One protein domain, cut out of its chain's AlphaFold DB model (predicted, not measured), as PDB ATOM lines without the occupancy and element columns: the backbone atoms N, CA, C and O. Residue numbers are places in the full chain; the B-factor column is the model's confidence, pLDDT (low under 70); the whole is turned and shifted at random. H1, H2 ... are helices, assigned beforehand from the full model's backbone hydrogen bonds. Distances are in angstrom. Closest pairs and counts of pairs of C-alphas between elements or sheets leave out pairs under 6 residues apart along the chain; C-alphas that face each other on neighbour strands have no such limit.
ATOM      1  N   TYR A  11      51.896 -14.735 265.045       64.62
ATOM      2  CA  TYR A  11      53.048 -13.897 264.680       64.62
ATOM      3  C   TYR A  11      52.713 -12.401 264.581       64.62
ATOM      4  O   TYR A  11      53.592 -11.592 264.311       64.62
ATOM      5  N   ASN A  12      51.456 -12.021 264.834       74.19
ATOM      6  CA  ASN A  12      51.015 -10.620 264.868       74.19
ATOM      7  C   ASN A  12      51.148  -9.973 266.257       74.19
ATOM      8  O   ASN A  12      50.772  -8.818 266.446       74.19
ATOM      9  N   ASN A  13      51.635 -10.708 267.254       83.56
ATOM     10  CA  ASN A  13      51.828 -10.216 268.610       83.56
ATOM     11  C   ASN A  13      53.260  -9.700 268.803       83.56
ATOM     12  O   ASN A  13      54.236 -10.444 268.748       83.56
ATOM     13  N   ILE A  14      53.377  -8.408 269.105       88.50
ATOM     14  CA  ILE A  14      54.640  -7.800 269.515       88.50
ATOM     15  C   ILE A  14      54.868  -8.137 270.991       88.50
ATOM     16  O   ILE A  14      54.069  -7.793 271.859       88.50
ATOM     17  N   THR A  15      55.967  -8.825 271.277       92.44
ATOM     18  CA  THR A  15      56.440  -9.127 272.632       92.44
ATOM     19  C   THR A  15      57.691  -8.310 272.954       92.44
ATOM     20  O   THR A  15      58.374  -7.814 272.056       92.44
ATOM     21  N   LEU A  16      58.058  -8.220 274.236       94.50
ATOM     22  CA  LEU A  16      59.311  -7.576 274.643       94.50
ATOM     23  C   LEU A  16      60.535  -8.215 273.961       94.50
ATOM     24  O   LEU A  16      61.455  -7.512 273.543       94.50
ATOM     25  N   LYS A  17      60.520  -9.542 273.785       95.56
ATOM     26  CA  LYS A  17      61.585 -10.275 273.090       95.56
ATOM     27  C   LYS A  17      61.675  -9.874 271.618       95.56
ATOM     28  O   LYS A  17      62.768  -9.618 271.134       95.56
ATOM     29  N   THR A  18      60.551  -9.811 270.904       94.75
ATOM     30  CA  THR A  18      60.560  -9.466 269.471       94.75
ATOM     31  C   THR A  18      60.933  -8.005 269.245       94.75
ATOM     32  O   THR A  18      61.654  -7.712 268.299       94.75
ATOM     33  N   LEU A  19      60.506  -7.098 270.130       95.25
ATOM     34  CA  LEU A  19      60.845  -5.678 270.030       95.25
ATOM     35  C   LEU A  19      62.344  -5.435 270.253       95.25
ATOM     36  O   LEU A  19      62.989  -4.766 269.450       95.25
ATOM     37  N   THR A  20      62.908  -6.015 271.316       97.31
ATOM     38  CA  THR A  20      64.336  -5.855 271.632       97.31
ATOM     39  C   THR A  20      65.228  -6.579 270.627       97.31
ATOM     40  O   THR A  20      66.259  -6.036 270.236       97.31
ATOM     41  N   ALA A  21      64.817  -7.756 270.139       97.62
ATOM     42  CA  ALA A  21      65.516  -8.448 269.058       97.62
ATOM     43  C   ALA A  21      65.545  -7.605 267.777       97.62
ATOM     44  O   ALA A  21      66.616  -7.430 267.201       97.62
ATOM     45  N   TYR A  22      64.409  -7.027 267.370       96.94
ATOM     46  CA  TYR A  22      64.343  -6.148 266.200       96.94
ATOM     47  C   TYR A  22      65.272  -4.935 266.340       96.94
ATOM     48  O   TYR A  22      66.067  -4.659 265.441       96.94
ATOM     49  N   GLN A  23      65.225  -4.242 267.483       97.69
ATOM     50  CA  GLN A  23      66.098  -3.094 267.743       97.69
ATOM     51  C   GLN A  23      67.580  -3.478 267.674       97.69
ATOM     52  O   GLN A  23      68.357  -2.803 267.001       97.69
ATOM     53  N   LEU A  24      67.967  -4.574 268.333       98.25
ATOM     54  CA  LEU A  24      69.351  -5.036 268.356       98.25
ATOM     55  C   LEU A  24      69.841  -5.455 266.965       98.25
ATOM     56  O   LEU A  24      70.957  -5.106 266.585       98.25
ATOM     57  N   MET A  25      69.023  -6.189 266.207       97.62
ATOM     58  CA  MET A  25      69.366  -6.611 264.846       97.62
ATOM     59  C   MET A  25      69.545  -5.402 263.930       97.62
ATOM     60  O   MET A  25      70.584  -5.294 263.286       97.62
ATOM     61  N   SER A  26      68.610  -4.447 263.958       97.38
ATOM     62  CA  SER A  26      68.699  -3.229 263.145       97.38
ATOM     63  C   SER A  26      69.944  -2.395 263.467       97.38
ATOM     64  O   SER A  26      70.592  -1.869 262.565       97.38
ATOM     65  N   GLN A  27      70.320  -2.288 264.745       97.75
ATOM     66  CA  GLN A  27      71.539  -1.578 265.144       97.75
ATOM     67  C   GLN A  27      72.808  -2.287 264.662       97.75
ATOM     68  O   GLN A  27      73.718  -1.632 264.157       97.75
ATOM     69  N   ARG A  28      72.875  -3.618 264.801       97.25
ATOM     70  CA  ARG A  28      74.033  -4.406 264.349       97.25
ATOM     71  C   ARG A  28      74.211  -4.337 262.840       97.25
ATOM     72  O   ARG A  28      75.332  -4.163 262.386       97.25
ATOM     73  N   GLU A  29      73.117  -4.422 262.096       96.25
ATOM     74  CA  GLU A  29      73.136  -4.337 260.639       96.25
ATOM     75  C   GLU A  29      73.744  -3.011 260.164       96.25
ATOM     76  O   GLU A  29      74.739  -3.022 259.445       96.25
ATOM     77  N   ARG A  30      73.253  -1.876 260.678       95.19
ATOM     78  CA  ARG A  30      73.784  -0.538 260.345       95.19
ATOM     79  C   ARG A  30      75.264  -0.380 260.691       95.19
ATOM     80  O   ARG A  30      76.015   0.251 259.956       95.19
ATOM     81  N   MET A  31      75.692  -0.932 261.828       97.06
ATOM     82  CA  MET A  31      77.101  -0.891 262.224       97.06
ATOM     83  C   MET A  31      77.981  -1.707 261.275       97.06
ATOM     84  O   MET A  31      79.068  -1.264 260.925       97.06
ATOM     85  N   CYS A  32      77.529  -2.888 260.856       96.38
ATOM     86  CA  CYS A  32      78.275  -3.717 259.917       96.38
ATOM     87  C   CYS A  32      78.281  -3.127 258.497       96.38
ATOM     88  O   CYS A  32      79.297  -3.236 257.813       96.38
ATOM     89  N   GLU A  33      77.205  -2.455 258.081       94.31
ATOM     90  CA  GLU A  33      77.133  -1.710 256.818       94.31
ATOM     91  C   GLU A  33      78.172  -0.578 256.772       94.31
ATOM     92  O   GLU A  33      78.910  -0.459 255.797       94.31
ATOM     93  N   LEU A  34      78.320   0.191 257.863       96.00
ATOM     94  CA  LEU A  34      79.315   1.268 257.969       96.00
ATOM     95  C   LEU A  34      80.750   0.789 257.696       96.00
ATOM     96  O   LEU A  34      81.549   1.513 257.104       96.00
ATOM     97  N   PHE A  35      81.077  -0.427 258.128       97.06
ATOM     98  CA  PHE A  35      82.397  -1.030 257.939       97.06
ATOM     99  C   PHE A  35      82.493  -1.909 256.684       97.06
ATOM    100  O   PHE A  35      83.499  -2.592 256.514       97.06
ATOM    101  N   GLN A  36      81.472  -1.897 255.819       93.69
ATOM    102  CA  GLN A  36      81.402  -2.705 254.594       93.69
ATOM    103  C   GLN A  36      81.585  -4.210 254.861       93.69
ATOM    104  O   GLN A  36      82.212  -4.931 254.091       93.69
ATOM    105  N   LEU A  37      81.049  -4.687 255.990       95.75
ATOM    106  CA  LEU A  37      81.125  -6.092 256.410       95.75
ATOM    107  C   LEU A  37      79.894  -6.909 255.992       95.75
ATOM    108  O   LEU A  37      79.826  -8.102 256.285       95.75
ATOM    109  N   LEU A  38      78.909  -6.268 255.363       94.19
ATOM    110  CA  LEU A  38      77.684  -6.884 254.863       94.19
ATOM    111  C   LEU A  38      77.583  -6.666 253.358       94.19
ATOM    112  O   LEU A  38      77.851  -5.569 252.874       94.19
ATOM    113  N   ASP A  39      77.149  -7.703 252.651       93.12
ATOM    114  CA  ASP A  39      76.661  -7.582 251.283       93.12
ATOM    115  C   ASP A  39      75.134  -7.462 251.322       93.12
ATOM    116  O   ASP A  39      74.445  -8.396 251.732       93.12
ATOM    117  N   ASP A  40      74.618  -6.296 250.937       91.62
ATOM    118  CA  ASP A  40      73.182  -5.994 250.890       91.62
ATOM    119  C   ASP A  40      72.657  -5.862 249.447       91.62
ATOM    120  O   ASP A  40      71.574  -5.323 249.208       91.62
ATOM    121  N   SER A  41      73.423  -6.346 248.460       91.94
ATOM    122  CA  SER A  41      73.131  -6.142 247.035       91.94
ATOM    123  C   SER A  41      71.777  -6.719 246.615       91.94
ATOM    124  O   SER A  41      71.028  -6.055 245.902       91.94
ATOM    125  N   GLU A  42      71.414  -7.908 247.103       93.12
ATOM    126  CA  GLU A  42      70.134  -8.563 246.786       93.12
ATOM    127  C   GLU A  42      68.935  -7.746 247.297       93.12
ATOM    128  O   GLU A  42      67.968  -7.495 246.572       93.12
ATOM    129  N   ARG A  43      69.004  -7.268 248.546       91.75
ATOM    130  CA  ARG A  43      67.948  -6.428 249.116       91.75
ATOM    131  C   ARG A  43      67.860  -5.098 248.379       91.75
ATOM    132  O   ARG A  43      66.755  -4.641 248.080       91.75
ATOM    133  N   HIS A  44      69.006  -4.486 248.088       92.50
ATOM    134  CA  HIS A  44      69.075  -3.238 247.345       92.50
ATOM    135  C   HIS A  44      68.446  -3.381 245.954       92.50
ATOM    136  O   HIS A  44      67.590  -2.576 245.587       92.50
ATOM    137  N   GLU A  45      68.790  -4.438 245.217       94.88
ATOM    138  CA  GLU A  45      68.228  -4.735 243.899       94.88
ATOM    139  C   GLU A  45      66.712  -4.950 243.964       94.88
ATOM    140  O   GLU A  45      65.977  -4.407 243.138       94.88
ATOM    141  N   HIS A  46      66.215  -5.664 244.974       94.38
ATOM    142  CA  HIS A  46      64.778  -5.866 245.151       94.38
ATOM    143  C   HIS A  46      64.010  -4.584 245.491       94.38
ATOM    144  O   HIS A  46      62.889  -4.407 245.004       94.38
ATOM    145  N   ILE A  47      64.580  -3.701 246.316       94.00
ATOM    146  CA  ILE A  47      63.936  -2.442 246.721       94.00
ATOM    147  C   ILE A  47      63.975  -1.419 245.586       94.00
ATOM    148  O   ILE A  47      62.942  -0.828 245.265       94.00
ATOM    149  N   VAL A  48      65.149  -1.200 244.989       94.44
ATOM    150  CA  VAL A  48      65.325  -0.235 243.894       94.44
ATOM    151  C   VAL A  48      64.619  -0.726 242.639       94.44
ATOM    152  O   VAL A  48      63.921   0.044 241.987       94.44
ATOM    153  N   ASN A  49      64.761  -2.018 242.337       94.38
ATOM    154  CA  ASN A  49      64.214  -2.686 241.165       94.38
ATOM    155  C   ASN A  49      64.435  -1.865 239.879       94.38
ATOM    156  O   ASN A  49      63.498  -1.238 239.367       94.38
ATOM    157  N   PRO A  50      65.669  -1.867 239.339       93.50
ATOM    158  CA  PRO A  50      66.042  -1.010 238.213       93.50
ATOM    159  C   PRO A  50      65.123  -1.170 236.994       93.50
ATOM    160  O   PRO A  50      64.755  -0.187 236.359       93.50
ATOM    161  N   SER A  51      64.672  -2.399 236.716       93.38
ATOM    162  CA  SER A  51      63.744  -2.686 235.616       93.38
ATOM    163  C   SER A  51      62.395  -1.982 235.795       93.38
ATOM    164  O   SER A  51      61.882  -1.352 234.867       93.38
ATOM    165  N   LYS A  52      61.827  -2.032 237.006       94.44
ATOM    166  CA  LYS A  52      60.573  -1.337 237.317       94.44
ATOM    167  C   LYS A  52      60.747   0.180 237.278       94.44
ATOM    168  O   LYS A  52      59.838   0.878 236.829       94.44
ATOM    169  N   GLN A  53      61.894   0.687 237.726       95.12
ATOM    170  CA  GLN A  53      62.208   2.113 237.673       95.12
ATOM    171  C   GLN A  53      62.315   2.616 236.224       95.12
ATOM    172  O   GLN A  53      61.760   3.666 235.903       95.12
ATOM    173  N   GLU A  54      62.946   1.849 235.334       96.25
ATOM    174  CA  GLU A  54      63.035   2.177 233.907       96.25
ATOM    175  C   GLU A  54      61.656   2.160 233.227       96.25
ATOM    176  O   GLU A  54      61.319   3.067 232.465       96.25
ATOM    177  N   ALA A  55      60.822   1.162 233.534       95.94
ATOM    178  CA  ALA A  55      59.458   1.095 233.013       95.94
ATOM    179  C   ALA A  55      58.610   2.296 233.464       95.94
ATOM    180  O   ALA A  55      57.867   2.873 232.666       95.94
ATOM    181  N   LEU A  56      58.752   2.705 234.730       96.44
ATOM    182  CA  LEU A  56      58.093   3.899 235.255       96.44
ATOM    183  C   LEU A  56      58.570   5.163 234.530       96.44
ATOM    184  O   LEU A  56      57.742   5.985 234.144       96.44
ATOM    185  N   TYR A  57      59.879   5.297 234.309       96.56
ATOM    186  CA  TYR A  57      60.456   6.434 233.596       96.56
ATOM    187  C   TYR A  57      59.871   6.582 232.185       96.56
ATOM    188  O   TYR A  57      59.359   7.649 231.849       96.56
ATOM    189  N   LYS A  58      59.849   5.495 231.401       97.19
ATOM    190  CA  LYS A  58      59.266   5.497 230.047       97.19
ATOM    191  C   LYS A  58      57.786   5.870 230.063       97.19
ATOM    192  O   LYS A  58      57.346   6.691 229.266       97.19
ATOM    193  N   SER A  59      57.025   5.334 231.019       97.00
ATOM    194  CA  SER A  59      55.606   5.675 231.163       97.00
ATOM    195  C   SER A  59      55.389   7.163 231.466       97.00
ATOM    196  O   SER A  59      54.470   7.777 230.924       97.00
ATOM    197  N   MET A  60      56.237   7.772 232.300       96.06
ATOM    198  CA  MET A  60      56.158   9.208 232.583       96.06
ATOM    199  C   MET A  60      56.563  10.056 231.375       96.06
ATOM    200  O   MET A  60      55.927  11.074 231.109       96.06
ATOM    201  N   GLU A  61      57.581   9.640 230.621       96.81
ATOM    202  CA  GLU A  61      57.990  10.310 229.383       96.81
ATOM    203  C   GLU A  61      56.859  10.304 228.342       96.81
ATOM    204  O   GLU A  61      56.525  11.347 227.773       96.81
ATOM    205  N   GLU A  62      56.191   9.163 228.165       96.12
ATOM    206  CA  GLU A  62      55.019   9.038 227.298       96.12
ATOM    207  C   GLU A  62      53.888   9.980 227.730       96.12
ATOM    208  O   GLU A  62      53.336  10.707 226.899       96.12
ATOM    209  N   GLN A  63      53.571  10.040 229.025       95.12
ATOM    210  CA  GLN A  63      52.558  10.959 229.554       95.12
ATOM    211  C   GLN A  63      52.918  12.431 229.320       95.12
ATOM    212  O   GLN A  63      52.059  13.218 228.914       95.12
ATOM    213  N   LEU A  64      54.182  12.810 229.529       93.94
ATOM    214  CA  LEU A  64      54.670  14.164 229.260       93.94
ATOM    215  C   LEU A  64      54.582  14.511 227.774       93.94
ATOM    216  O   LEU A  64      54.154  15.613 227.427       93.94
ATOM    217  N   SER A  65      54.941  13.573 226.895       92.56
ATOM    218  CA  SER A  65      54.844  13.752 225.445       92.56
ATOM    219  C   SER A  65      53.396  13.982 225.006       92.56
ATOM    220  O   SER A  65      53.115  14.891 224.224       92.56
ATOM    221  N   LYS A  66      52.458  13.223 225.586       93.50
ATOM    222  CA  LYS A  66      51.030  13.333 225.310       93.50
ATOM    223  C   LYS A  66      50.487  14.688 225.754       93.50
ATOM    224  O   LYS A  66      49.877  15.379 224.946       93.50
ATOM    225  N   MET A  67      50.796  15.108 226.981       90.81
ATOM    226  CA  MET A  67      50.407  16.432 227.476       90.81
ATOM    227  C   MET A  67      51.002  17.552 226.620       90.81
ATOM    228  O   MET A  67      50.285  18.462 226.223       90.81
ATOM    229  N   LYS A  68      52.293  17.488 226.274       90.81
ATOM    230  CA  LYS A  68      52.926  18.500 225.416       90.81
ATOM    231  C   LYS A  68      52.219  18.622 224.064       90.81
ATOM    232  O   LYS A  68      52.023  19.736 223.589       90.81
ATOM    233  N   ASN A  69      51.834  17.501 223.461       88.12
ATOM    234  CA  ASN A  69      51.128  17.498 222.183       88.12
ATOM    235  C   ASN A  69      49.690  18.029 222.314       88.12
ATOM    236  O   ASN A  69      49.232  18.736 221.427       88.12
ATOM    237  N   GLU A  70      49.001  17.751 223.424       85.12
ATOM    238  CA  GLU A  70      47.668  18.300 223.720       85.12
ATOM    239  C   GLU A  70      47.701  19.819 223.979       85.12
ATOM    240  O   GLU A  70      46.811  20.543 223.534       85.12
ATOM    241  N   PHE A  71      48.742  20.326 224.648       74.69
ATOM    242  CA  PHE A  71      48.914  21.758 224.927       74.69
ATOM    243  C   PHE A  71      49.530  22.552 223.767       74.69
ATOM    244  O   PHE A  71      49.270  23.744 223.660       74.69
ATOM    245  N   GLY A  72      50.339  21.926 222.907       60.78
ATOM    246  CA  GLY A  72      50.946  22.567 221.734       60.78
ATOM    247  C   GLY A  72      50.075  22.566 220.472       60.78
ATOM    248  O   GLY A  72      50.493  23.123 219.461       60.78
ATOM    249  N   ALA A  73      48.907  21.914 220.508       53.84
ATOM    250  CA  ALA A  73      47.938  21.856 219.408       53.84
ATOM    251  C   ALA A  73      46.761  22.851 219.553       53.84
ATOM    252  O   ALA A  73      45.825  22.794 218.755       53.84
TER     253      ALA A  73
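Overview. This is residues 11 to 73 of the 74 residues of an uncharacterized protein of Zygosaccharomyces rouxii (UniProt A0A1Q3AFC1). An open, extended L of three helices: the long helix H3 and the short H2 follow each other end to end as one long arm, and H1 is the other arm, turned away at the corner made by residues 35 to 40. The arms do not fold back on each other, and most of the residues stand free. The printed part has 63 residues with three named helices, in the order H1, H2, H3, and no named strand; the class is all helix. The whole is extended, with a radius of gyration of the C-alphas of 21.3 A, and flat in outline, spanning 64 by 32 by 16 A.

Along the chain. H3, the longest helix, holds residues 50 to 71 and measures 31.4 A from first to last C-alpha, from Pro 50 at (66.042, -1.010, 238.213) to Phe 71 at (48.914, 21.758, 224.927). H2 before it holds residues 41 to 48. H1 holds residues 16 to 34, 27.5 A long, with C-alpha 16 at (59.311, -7.576, 274.643).

Arrangement. H3 and H2 meet only through their link, which is tight, with Asn 49 between them. H1 and H2 are apart, and a short link of 6 residues joins them. H1 and H3 are apart. In H1, H2 and H3 every O i to N i+4 pair is within hydrogen-bond range.

Size, cuts and confidence. The two C-alphas farthest apart, those of Lys 17 and Ala 73, are 64.0 A apart. The printed part has no cut, and neither link is long. The mean pLDDT of the printed part is 92.2, with residue 11 and residues 72 to 73 under 70.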